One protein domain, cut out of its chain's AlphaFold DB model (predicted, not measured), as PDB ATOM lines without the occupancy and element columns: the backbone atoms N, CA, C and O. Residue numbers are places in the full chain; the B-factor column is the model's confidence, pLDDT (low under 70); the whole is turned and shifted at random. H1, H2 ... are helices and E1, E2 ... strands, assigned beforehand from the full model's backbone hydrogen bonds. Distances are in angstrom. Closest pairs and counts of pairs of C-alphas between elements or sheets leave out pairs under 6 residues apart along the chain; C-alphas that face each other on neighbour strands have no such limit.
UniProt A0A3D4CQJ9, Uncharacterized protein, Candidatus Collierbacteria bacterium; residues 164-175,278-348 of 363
ATOM      1  N   GLY A 164     104.938 -18.788 -75.798       96.88
ATOM      2  CA  GLY A 164     105.552 -18.397 -74.540       96.88
ATOM      3  C   GLY A 164     104.639 -18.643 -73.355       96.88
ATOM      4  O   GLY A 164     103.501 -19.099 -73.497       96.88
ATOM      5  N   PHE A 165     105.152 -18.299 -72.185       98.00
ATOM      6  CA  PHE A 165     104.515 -18.543 -70.908       98.00
ATOM      7  C   PHE A 165     104.601 -17.290 -70.055       98.00
ATOM      8  O   PHE A 165     105.538 -16.520 -70.198       98.00
ATOM      9  N   HIS A 166     103.639 -17.120 -69.161       97.38
ATOM     10  CA  HIS A 166     103.736 -16.187 -68.052       97.38
ATOM     11  C   HIS A 166     103.178 -16.870 -66.815       97.38
ATOM     12  O   HIS A 166     102.154 -17.556 -66.886       97.38
ATOM     13  N   TRP A 167     103.837 -16.686 -65.682       96.56
ATOM     14  CA  TRP A 167     103.350 -17.177 -64.408       96.56
ATOM     15  C   TRP A 167     103.513 -16.129 -63.315       96.56
ATOM     16  O   TRP A 167     104.444 -15.328 -63.323       96.56
ATOM     17  N   GLU A 168     102.609 -16.183 -62.346       95.25
ATOM     18  CA  GLU A 168     102.628 -15.412 -61.113       95.25
ATOM     19  C   GLU A 168     102.246 -16.343 -59.959       95.25
ATOM     20  O   GLU A 168     101.269 -17.089 -60.044       95.25
ATOM     21  N   GLN A 169     103.011 -16.321 -58.870       92.25
ATOM     22  CA  GLN A 169     102.753 -17.088 -57.658       92.25
ATOM     23  C   GLN A 169     102.807 -16.180 -56.437       92.25
ATOM     24  O   GLN A 169     103.702 -15.354 -56.298       92.25
ATOM     25  N   THR A 170     101.858 -16.366 -55.517       90.69
ATOM     26  CA  THR A 170     101.806 -15.610 -54.262       90.69
ATOM     27  C   THR A 170     102.093 -16.518 -53.068       90.69
ATOM     28  O   THR A 170     101.461 -17.565 -52.888       90.69
ATOM     29  N   LEU A 171     103.027 -16.080 -52.227       90.44
ATOM     30  CA  LEU A 171     103.414 -16.701 -50.968       90.44
ATOM     31  C   LEU A 171     103.018 -15.791 -49.800       90.44
ATOM     32  O   LEU A 171     103.488 -14.659 -49.701       90.44
ATOM     33  N   GLY A 172     102.175 -16.290 -48.906       90.12
ATOM     34  CA  GLY A 172     101.884 -15.657 -47.626       90.12
ATOM     35  C   GLY A 172     102.936 -15.991 -46.584       90.12
ATOM     36  O   GLY A 172     103.379 -17.136 -46.480       90.12
ATOM     37  N   VAL A 173     103.292 -15.002 -45.775       89.88
ATOM     38  CA  VAL A 173     103.987 -15.207 -44.508       89.88
ATOM     39  C   VAL A 173     102.991 -14.949 -43.397       89.88
ATOM     40  O   VAL A 173     102.463 -13.844 -43.278       89.88
ATOM     41  N   GLU A 174     102.748 -15.964 -42.580       93.19
ATOM     42  CA  GLU A 174     101.864 -15.867 -41.426       93.19
ATOM     43  C   GLU A 174     102.663 -15.993 -40.128       93.19
ATOM     44  O   GLU A 174     103.588 -16.800 -40.041       93.19
ATOM     45  N   GLU A 175     102.287 -15.225 -39.108       92.81
ATOM     46  CA  GLU A 175     102.823 -15.309 -37.751       92.81
ATOM     47  C   GLU A 175     101.779 -15.850 -36.783       92.81
ATOM     48  O   GLU A 175     100.610 -15.472 -36.823       92.81
ATOM     49  N   TRP A 278      96.991 -17.822 -36.501       94.62
ATOM     50  CA  TRP A 278      97.887 -17.430 -37.580       94.62
ATOM     51  C   TRP A 278      97.364 -16.144 -38.210       94.62
ATOM     52  O   TRP A 278      96.196 -16.065 -38.589       94.62
ATOM     53  N   VAL A 279      98.226 -15.140 -38.276       94.19
ATOM     54  CA  VAL A 279      97.930 -13.811 -38.800       94.19
ATOM     55  C   VAL A 279      98.826 -13.578 -39.987       94.19
ATOM     56  O   VAL A 279     100.038 -13.756 -39.898       94.19
ATOM     57  N   GLU A 280      98.239 -13.159 -41.092       91.56
ATOM     58  CA  GLU A 280      99.006 -12.801 -42.270       91.56
ATOM     59  C   GLU A 280      99.831 -11.534 -42.001       91.56
ATOM     60  O   GLU A 280      99.279 -10.474 -41.708       91.56
ATOM     61  N   LEU A 281     101.157 -11.656 -42.076       89.44
ATOM     62  CA  LEU A 281     102.078 -10.532 -41.940       89.44
ATOM     63  C   LEU A 281     102.357  -9.866 -43.280       89.44
ATOM     64  O   LEU A 281     102.416  -8.641 -43.359       89.44
ATOM     65  N   ASN A 282     102.619 -10.671 -44.310       86.88
ATOM     66  CA  ASN A 282     102.984 -10.151 -45.619       86.88
ATOM     67  C   ASN A 282     102.679 -11.148 -46.740       86.88
ATOM     68  O   ASN A 282     102.580 -12.354 -46.504       86.88
ATOM     69  N   ARG A 283     102.622 -10.636 -47.971       89.19
ATOM     70  CA  ARG A 283     102.575 -11.429 -49.201       89.19
ATOM     71  C   ARG A 283     103.761 -11.092 -50.083       89.19
ATOM     72  O   ARG A 283     104.098  -9.926 -50.265       89.19
ATOM     73  N   TYR A 284     104.342 -12.125 -50.666       88.75
ATOM     74  CA  TYR A 284     105.392 -12.004 -51.661       88.75
ATOM     75  C   TYR A 284     104.916 -12.646 -52.947       88.75
ATOM     76  O   TYR A 284     104.524 -13.813 -52.957       88.75
ATOM     77  N   THR A 285     104.964 -11.871 -54.020       90.62
ATOM     78  CA  THR A 285     104.612 -12.333 -55.354       90.62
ATOM     79  C   THR A 285     105.885 -12.531 -56.161       90.62
ATOM     80  O   THR A 285     106.723 -11.632 -56.235       90.62
ATOM     81  N   THR A 286     106.029 -13.708 -56.756       90.94
ATOM     82  CA  THR A 286     107.036 -14.015 -57.774       90.94
ATOM     83  C   THR A 286     106.346 -14.160 -59.119       90.94
ATOM     84  O   THR A 286     105.211 -14.624 -59.189       90.94
ATOM     85  N   SER A 287     107.015 -13.744 -60.187       94.38
ATOM     86  CA  SER A 287     106.519 -13.916 -61.547       94.38
ATOM     87  C   SER A 287     107.662 -14.132 -62.527       94.38
ATOM     88  O   SER A 287     108.819 -13.806 -62.240       94.38
ATOM     89  N   GLY A 288     107.333 -14.691 -63.685       95.75
ATOM     90  CA  GLY A 288     108.296 -14.969 -64.738       95.75
ATOM     91  C   GLY A 288     107.628 -15.248 -66.077       95.75
ATOM     92  O   GLY A 288     106.443 -15.558 -66.147       95.75
ATOM     93  N   GLU A 289     108.423 -15.138 -67.140       96.31
ATOM     94  CA  GLU A 289     108.033 -15.480 -68.519       96.31
ATOM     95  C   GLU A 289     108.602 -16.848 -68.955       96.31
ATOM     96  O   GLU A 289     108.557 -17.230 -70.126       96.31
ATOM     97  N   ASP A 290     109.222 -17.573 -68.021       94.00
ATOM     98  CA  ASP A 290     109.771 -18.907 -68.247       94.00
ATOM     99  C   ASP A 290     108.750 -20.004 -67.898       94.00
ATOM    100  O   ASP A 290     107.625 -19.741 -67.474       94.00
ATOM    101  N   HIS A 291     109.131 -21.266 -68.104       93.25
ATOM    102  CA  HIS A 291     108.302 -22.423 -67.747       93.25
ATOM    103  C   HIS A 291     108.691 -23.020 -66.379       93.25
ATOM    104  O   HIS A 291     108.485 -24.204 -66.129       93.25
ATOM    105  N   PHE A 292     109.284 -22.213 -65.488       92.25
ATOM    106  CA  PHE A 292     109.844 -22.659 -64.208       92.25
ATOM    107  C   PHE A 292     109.294 -21.834 -63.031       92.25
ATOM    108  O   PHE A 292     110.016 -21.025 -62.446       92.25
ATOM    109  N   PRO A 293     108.019 -22.037 -62.648       90.50
ATOM    110  CA  PRO A 293     107.420 -21.305 -61.545       90.50
ATOM    111  C   PRO A 293     108.091 -21.658 -60.218       90.50
ATOM    112  O   PRO A 293     108.319 -22.831 -59.913       90.50
ATOM    113  N   TYR A 294     108.381 -20.635 -59.418       87.69
ATOM    114  CA  TYR A 294     109.002 -20.781 -58.106       87.69
ATOM    115  C   TYR A 294     108.420 -19.790 -57.096       87.69
ATOM    116  O   TYR A 294     107.985 -18.689 -57.441       87.69
ATOM    117  N   TYR A 295     108.483 -20.151 -55.815       84.38
ATOM    118  CA  TYR A 295     108.104 -19.271 -54.712       84.38
ATOM    119  C   TYR A 295     109.314 -18.498 -54.167       84.38
ATOM    120  O   TYR A 295     110.427 -19.014 -54.133       84.38
ATOM    121  N   TYR A 296     109.079 -17.291 -53.640       74.19
ATOM    122  CA  TYR A 296     110.094 -16.374 -53.082       74.19
ATOM    123  C   TYR A 296     111.009 -16.970 -51.981       74.19
ATOM    124  O   TYR A 296     112.032 -16.389 -51.637       74.19
ATOM    125  N   GLY A 297     110.645 -18.108 -51.385       66.25
ATOM    126  CA  GLY A 297     111.115 -18.518 -50.060       66.25
ATOM    127  C   GLY A 297     111.954 -19.790 -49.971       66.25
ATOM    128  O   GLY A 297     112.033 -20.337 -48.877       66.25
ATOM    129  N   GLU A 298     112.581 -20.281 -51.041       59.34
ATOM    130  CA  GLU A 298     113.311 -21.564 -50.980       59.34
ATOM    131  C   GLU A 298     114.537 -21.579 -50.024       59.34
ATOM    132  O   GLU A 298     115.162 -22.623 -49.860       59.34
ATOM    133  N   VAL A 299     114.897 -20.462 -49.356       51.50
ATOM    134  CA  VAL A 299     116.173 -20.338 -48.606       51.50
ATOM    135  C   VAL A 299     116.104 -19.574 -47.262       51.50
ATOM    136  O   VAL A 299     117.144 -19.225 -46.710       51.50
ATOM    137  N   VAL A 300     114.933 -19.280 -46.683       58.75
ATOM    138  CA  VAL A 300     114.882 -18.536 -45.398       58.75
ATOM    139  C   VAL A 300     114.646 -19.495 -44.230       58.75
ATOM    140  O   VAL A 300     113.651 -20.209 -44.221       58.75
ATOM    141  N   GLU A 301     115.536 -19.516 -43.228       62.44
ATOM    142  CA  GLU A 301     115.248 -20.155 -41.936       62.44
ATOM    143  C   GLU A 301     114.163 -19.350 -41.221       62.44
ATOM    144  O   GLU A 301     114.354 -18.187 -40.857       62.44
ATOM    145  N   ILE A 302     113.000 -19.967 -41.042       67.06
ATOM    146  CA  ILE A 302     111.834 -19.295 -40.486       67.06
ATOM    147  C   ILE A 302     111.723 -19.658 -39.001       67.06
ATOM    148  O   ILE A 302     111.636 -20.842 -38.671       67.06
ATOM    149  N   PRO A 303     111.724 -18.671 -38.086       75.56
ATOM    150  CA  PRO A 303     111.471 -18.906 -36.668       75.56
ATOM    151  C   PRO A 303     110.178 -19.701 -36.445       75.56
ATOM    152  O   PRO A 303     109.202 -19.472 -37.147       75.56
ATOM    153  N   ASN A 304     110.112 -20.531 -35.398       75.56
ATOM    154  CA  ASN A 304     108.962 -21.414 -35.106       75.56
ATOM    155  C   ASN A 304     107.582 -20.723 -35.021       75.56
ATOM    156  O   ASN A 304     106.557 -21.396 -35.066       75.56
ATOM    157  N   ARG A 305     107.541 -19.396 -34.862       83.00
ATOM    158  CA  ARG A 305     106.309 -18.591 -34.835       83.00
ATOM    159  C   ARG A 305     105.849 -18.116 -36.211       83.00
ATOM    160  O   ARG A 305     104.830 -17.455 -36.293       83.00
ATOM    161  N   LEU A 306     106.602 -18.379 -37.269       87.38
ATOM    162  CA  LEU A 306     106.290 -17.966 -38.629       87.38
ATOM    163  C   LEU A 306     106.076 -19.215 -39.492       87.38
ATOM    164  O   LEU A 306     106.737 -20.236 -39.299       87.38
ATOM    165  N   ARG A 307     105.161 -19.140 -40.456       88.00
ATOM    166  CA  ARG A 307     104.978 -20.177 -41.475       88.00
ATOM    167  C   ARG A 307     104.776 -19.555 -42.845       88.00
ATOM    168  O   ARG A 307     104.234 -18.458 -42.968       88.00
ATOM    169  N   LEU A 308     105.189 -20.291 -43.870       88.00
ATOM    170  CA  LEU A 308     104.864 -19.968 -45.252       88.00
ATOM    171  C   LEU A 308     103.566 -20.656 -45.636       88.00
ATOM    172  O   LEU A 308     103.390 -21.849 -45.382       88.00
ATOM    173  N   VAL A 309     102.684 -19.914 -46.290       89.94
ATOM    174  CA  VAL A 309     101.452 -20.439 -46.864       89.94
ATOM    175  C   VAL A 309     101.463 -20.145 -48.352       89.94
ATOM    176  O   VAL A 309     101.521 -18.996 -48.777       89.94
ATOM    177  N   GLN A 310     101.431 -21.197 -49.162       89.00
ATOM    178  CA  GLN A 310     101.261 -21.050 -50.602       89.00
ATOM    179  C   GLN A 310      99.784 -20.786 -50.888       89.00
ATOM    180  O   GLN A 310      98.920 -21.518 -50.402       89.00
ATOM    181  N   TYR A 311      99.492 -19.769 -51.696       85.38
ATOM    182  CA  TYR A 311      98.133 -19.487 -52.152       85.38
ATOM    183  C   TYR A 311      97.983 -19.899 -53.623       85.38
ATOM    184  O   TYR A 311      98.050 -19.045 -54.507       85.38
ATOM    185  N   PRO A 312      97.773 -21.197 -53.926       75.44
ATOM    186  CA  PRO A 312      97.717 -21.684 -55.307       75.44
ATOM    187  C   PRO A 312      96.578 -21.043 -56.110       75.44
ATOM    188  O   PRO A 312      96.722 -20.819 -57.306       75.44
ATOM    189  N   ASN A 313      95.482 -20.678 -55.440       79.44
ATOM    190  CA  ASN A 313      94.319 -20.032 -56.058       79.44
ATOM    191  C   ASN A 313      94.547 -18.558 -56.422       79.44
ATOM    192  O   ASN A 313      93.701 -17.967 -57.082       79.44
ATOM    193  N   LEU A 314      95.641 -17.954 -55.954       86.12
ATOM    194  CA  LEU A 314      96.029 -16.590 -56.318       86.12
ATOM    195  C   LEU A 314      97.074 -16.568 -57.437       86.12
ATOM    196  O   LEU A 314      97.470 -15.487 -57.860       86.12
ATOM    197  N   GLY A 315      97.538 -17.732 -57.899       88.00
ATOM    198  CA  GLY A 315      98.484 -17.802 -59.003       88.00
ATOM    199  C   GLY A 315      97.818 -17.539 -60.352       88.00
ATOM    200  O   GLY A 315      96.672 -17.932 -60.578       88.00
ATOM    201  N   ILE A 316      98.554 -16.903 -61.255       94.50
ATOM    202  CA  ILE A 316      98.159 -16.712 -62.653       94.50
ATOM    203  C   ILE A 316      99.115 -17.545 -63.494       94.50
ATOM    204  O   ILE A 316     100.321 -17.409 -63.347       94.50
ATOM    205  N   TYR A 317      98.594 -18.402 -64.368       96.62
ATOM    206  CA  TYR A 317      99.419 -19.217 -65.260       96.62
ATOM    207  C   TYR A 317      98.895 -19.092 -66.681       96.62
ATOM    208  O   TYR A 317      97.912 -19.731 -67.064       96.62
ATOM    209  N   SER A 318      99.523 -18.219 -67.455       97.38
ATOM    210  CA  SER A 318      99.133 -17.906 -68.821       97.38
ATOM    211  C   SER A 318     100.025 -18.636 -69.819       97.38
ATOM    212  O   SER A 318     101.244 -18.711 -69.658       97.38
ATOM    213  N   VAL A 319      99.412 -19.147 -70.883       97.94
ATOM    214  CA  VAL A 319     100.116 -19.633 -72.075       97.94
ATOM    215  C   VAL A 319      99.771 -18.703 -73.229       97.94
ATOM    216  O   VAL A 319      98.594 -18.385 -73.436       97.94
ATOM    217  N   TYR A 320     100.786 -18.253 -73.962       97.56
ATOM    218  CA  TYR A 320     100.632 -17.443 -75.167       97.56
ATOM    219  C   TYR A 320     100.676 -18.339 -76.395       97.56
ATOM    220  O   TYR A 320     101.579 -19.163 -76.543       97.56
ATOM    221  N   PHE A 321      99.712 -18.157 -77.288       97.56
ATOM    222  CA  PHE A 321      99.548 -18.959 -78.487       97.56
ATOM    223  C   PHE A 321      99.672 -18.105 -79.743       97.56
ATOM    224  O   PHE A 321      99.106 -17.013 -79.838       97.56
ATOM    225  N   GLY A 322     100.365 -18.663 -80.732       96.12
ATOM    226  CA  GLY A 322     100.406 -18.173 -82.103       96.12
ATOM    227  C   GLY A 322      99.583 -19.057 -83.030       96.12
ATOM    228  O   GLY A 322      99.418 -20.255 -82.795       96.12
ATOM    229  N   SER A 323      99.062 -18.476 -84.107       95.00
ATOM    230  CA  SER A 323      98.436 -19.206 -85.209       95.00
ATOM    231  C   SER A 323      98.661 -18.448 -86.515       95.00
ATOM    232  O   SER A 323      98.900 -17.245 -86.513       95.00
ATOM    233  N   GLU A 324      98.555 -19.140 -87.647       93.50
ATOM    234  CA  GLU A 324      98.562 -18.498 -88.968       93.50
ATOM    235  C   GLU A 324      97.245 -17.770 -89.278       93.50
ATOM    236  O   GLU A 324      97.207 -16.881 -90.127       93.50
ATOM    237  N   TYR A 325      96.150 -18.161 -88.619       91.12
ATOM    238  CA  TYR A 325      94.791 -17.716 -88.960       91.12
ATOM    239  C   TYR A 325      94.146 -16.816 -87.908       91.12
ATOM    240  O   TYR A 325      93.066 -16.270 -88.147       91.12
ATOM    241  N   VAL A 326      94.766 -16.713 -86.736       92.38
ATOM    242  CA  VAL A 326      94.215 -16.063 -85.550       92.38
ATOM    243  C   VAL A 326      95.281 -15.153 -84.977       92.38
ATOM    244  O   VAL A 326      96.441 -15.558 -84.888       92.38
ATOM    245  N   ASP A 327      94.881 -13.951 -84.573       93.50
ATOM    246  CA  ASP A 327      95.774 -13.043 -83.865       93.50
ATOM    247  C   ASP A 327      96.316 -13.703 -82.583       93.50
ATOM    248  O   ASP A 327      95.613 -14.519 -81.971       93.50
ATOM    249  N   PRO A 328      97.548 -13.366 -82.153       95.50
ATOM    250  CA  PRO A 328      98.117 -13.902 -80.924       95.50
ATOM    251  C   PRO A 328      97.167 -13.725 -79.741       95.50
ATOM    252  O   PRO A 328      96.594 -12.653 -79.530       95.50
ATOM    253  N   PHE A 329      97.001 -14.785 -78.957       95.94
ATOM    254  CA  PHE A 329      96.087 -14.793 -77.822       95.94
ATOM    255  C   PHE A 329      96.697 -15.538 -76.640       95.94
ATOM    256  O   PHE A 329      97.587 -16.368 -76.806       95.94
ATOM    257  N   SER A 330      96.193 -15.269 -75.438       96.62
ATOM    258  CA  SER A 330      96.577 -15.999 -74.232       96.62
ATOM    259  C   SER A 330      95.377 -16.640 -73.549       96.62
ATOM    260  O   SER A 330      94.220 -16.232 -73.732       96.62
ATOM    261  N   ARG A 331      95.650 -17.686 -72.770       96.94
ATOM    262  CA  ARG A 331      94.676 -18.332 -71.887       96.94
ATOM    263  C   ARG A 331      95.318 -18.636 -70.546       96.94
ATOM    264  O   ARG A 331      96.491 -18.995 -70.494       96.94
ATOM    265  N   ASN A 332      94.520 -18.495 -69.492       96.38
ATOM    266  CA  ASN A 332      94.918 -18.834 -68.135       96.38
ATOM    267  C   ASN A 332      94.481 -20.264 -67.828       96.38
ATOM    268  O   ASN A 332      93.352 -20.647 -68.140       96.38
ATOM    269  N   TYR A 333      95.368 -21.015 -67.193       95.31
ATOM    270  CA  TYR A 333      95.166 -22.397 -66.788       95.31
ATOM    271  C   TYR A 333      95.472 -22.546 -65.296       95.31
ATOM    272  O   TYR A 333      96.098 -21.681 -64.685       95.31
ATOM    273  N   ASP A 334      95.027 -23.647 -64.695       94.44
ATOM    274  CA  ASP A 334      95.578 -24.067 -63.411       94.44
ATOM    275  C   ASP A 334      97.033 -24.544 -63.589       94.44
ATOM    276  O   ASP A 334      97.431 -24.945 -64.686       94.44
ATOM    277  N   LEU A 335      97.822 -24.525 -62.511       92.56
ATOM    278  CA  LEU A 335      99.239 -24.911 -62.545       92.56
ATOM    279  C   LEU A 335      99.456 -26.319 -63.121       92.56
ATOM    280  O   LEU A 335     100.426 -26.541 -63.845       92.56
ATOM    281  N   THR A 336      98.558 -27.262 -62.822       93.38
ATOM    282  CA  THR A 336      98.689 -28.649 -63.283       93.38
ATOM    283  C   THR A 336      98.584 -28.688 -64.800       93.38
ATOM    284  O   THR A 336      99.492 -29.187 -65.456       93.38
ATOM    285  N   THR A 337      97.539 -28.086 -65.366       95.44
ATOM    286  CA  THR A 337      97.331 -28.026 -66.820       95.44
ATOM    287  C   THR A 337      98.403 -27.186 -67.520       95.44
ATOM    288  O   THR A 337      98.924 -27.593 -68.555       95.44
ATOM    289  N   TRP A 338      98.787 -26.041 -66.949       96.31
ATOM    290  CA  TRP A 338      99.830 -25.170 -67.502       96.31
ATOM    291  C   TRP A 338     101.192 -25.873 -67.608       96.31
ATOM    292  O   TRP A 338     101.900 -25.712 -68.601       96.31
ATOM    293  N   SER A 339     101.540 -26.699 -66.614       95.38
ATOM    294  CA  SER A 339     102.815 -27.431 -66.577       95.38
ATOM    295  C   SER A 339     102.944 -28.521 -67.646       95.38
ATOM    296  O   SER A 339     104.052 -28.978 -67.919       95.38
ATOM    297  N   LEU A 340     101.830 -28.936 -68.260       96.94
ATOM    298  CA  LEU A 340     101.826 -29.947 -69.321       96.94
ATOM    299  C   LEU A 340     102.203 -29.373 -70.690       96.94
ATOM    300  O   LEU A 340     102.683 -30.121 -71.541       96.94
ATOM    301  N   PHE A 341     101.997 -28.072 -70.909       97.00
ATOM    302  CA  PHE A 341     102.368 -27.425 -72.164       97.00
ATOM    303  C   PHE A 341     103.889 -27.358 -72.325       97.00
ATOM    304  O   PHE A 341     104.608 -27.107 -71.364       97.00
ATOM    305  N   GLN A 342     104.379 -27.515 -73.553       96.38
ATOM    306  CA  GLN A 342     105.796 -27.365 -73.890       96.38
ATOM    307  C   GLN A 342     106.025 -26.176 -74.840       96.38
ATOM    308  O   GLN A 342     105.133 -25.844 -75.628       96.38
ATOM    309  N   PRO A 343     107.206 -25.525 -74.807       95.00
ATOM    310  CA  PRO A 343     107.563 -24.510 -75.798       95.00
ATOM    311  C   PRO A 343     107.419 -25.051 -77.226       95.00
ATOM    312  O   PRO A 343     107.809 -26.185 -77.494       95.00
ATOM    313  N   GLU A 344     106.856 -24.247 -78.134       94.19
ATOM    314  CA  GLU A 344     106.630 -24.598 -79.550       94.19
ATOM    315  C   GLU A 344     105.702 -25.804 -79.791       94.19
ATOM    316  O   GLU A 344     105.532 -26.252 -80.929       94.19
ATOM    317  N   GLN A 345     105.044 -26.317 -78.749       96.12
ATOM    318  CA  GLN A 345     104.075 -27.395 -78.884       96.12
ATOM    319  C   GLN A 345     102.926 -26.977 -79.803       96.12
ATOM    320  O   GLN A 345     102.366 -25.892 -79.656       96.12
ATOM    321  N   SER A 346     102.539 -27.868 -80.719       96.00
ATOM    322  CA  SER A 346     101.350 -27.679 -81.553       96.00
ATOM    323  C   SER A 346     100.088 -28.158 -80.837       96.00
ATOM    324  O   SER A 346     100.037 -29.267 -80.305       96.00
ATOM    325  N   CYS A 347      99.058 -27.319 -80.855       95.88
ATOM    326  CA  CYS A 347      97.776 -27.546 -80.202       95.88
ATOM    327  C   CYS A 347      96.627 -27.258 -81.175       95.88
ATOM    328  O   CYS A 347      96.793 -26.624 -82.223       95.88
ATOM    329  N   GLN A 348      95.429 -27.701 -80.808       95.62
ATOM    330  CA  GLN A 348      94.206 -27.402 -81.544       95.62
ATOM    331  C   GLN A 348      93.382 -26.361 -80.786       95.62
ATOM    332  O   GLN A 348      93.234 -26.450 -79.569       95.62
TER     333      GLN A 348
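What this domain is: This is residues 164 to 175 and 278 to 348 of the 363 residues of an uncharacterized protein of Candidatus Collierbacteria bacterium (UniProt A0A3D4CQJ9). This is a long, narrow, twisted antiparallel sheet built along one long strand, E1, with E2 beside most of it on one side and E3 and E4 one after the other on the other side. E5 folds back beside E4 as a hairpin, and the short helix H1 packs over E4 on one face of the sheet. The printed part has 83 residues, with six named strands and one named helix in the order E1, E2, E3, E4, E5, H1, E6; the class is mostly strand. The whole is loose, with a radius of gyration of the C-alphas of 16.1 A, and a rod in outline, spanning 55 by 20 by 17 A.

Where its parts are: E1, residues 164 to 175, is the longest strand at 37.0 A, from C-alpha 164 at (105.552, -18.397, -74.540) to C-alpha 175 at (102.823, -15.309, -37.751). E2, residues 278 to 288, measures 29.2 A and bends by 61 degrees at residue 281. E3 is residues 306 to 310, 13.3 A, and E4 is residues 316 to 322, 19.6 A. E5 is residues 329 to 332, 10.6 A, H1 residues 335 to 340, 8.8 A, and E6 residues 346 to 348, 7.1 A, ending with C-alpha 348 at (94.206, -27.402, -81.544).

How they stand to each other: The sheet is branched at E1, whose pairing is staggered. E2 lies on one side of E1, antiparallel at 162 degrees, with N 169 and O 286 2.8 A apart. On the other side are E3, beside residues 171 to 175, with N 172 and O 309 2.8 A apart, and E4, beside residues 164 to 168, with N 166 and O 318 2.9 A apart; both are antiparallel to E1. E4 and E5 form a hairpin, antiparallel at 153 degrees, with N 321 and O 329 2.8 A apart. H1 is on the sheet at a height over the sheet of 9.4 A, over E4 and along the strands, at 20 degrees to E4 on the local plane. The closest C-alphas of E4 and H1 are those of Tyr 317 and Leu 335, 6.3 A apart. In H1, 1 of 2 O i to N i+4 pairs is within hydrogen-bond range. E6 pairs with no named strand and is apart from H1.

The domain as a whole: The two C-alphas farthest apart, those of Asn 304 and Tyr 325, are 55.8 A apart. Residues 176 to 277 are not printed, and C-alphas 175 and 278 are 5.4 A apart across this cut. The link from E2 to E3, residues 289 to 305, is long. The mean pLDDT of the printed part is 89.7, with residues 297 to 302 under 70.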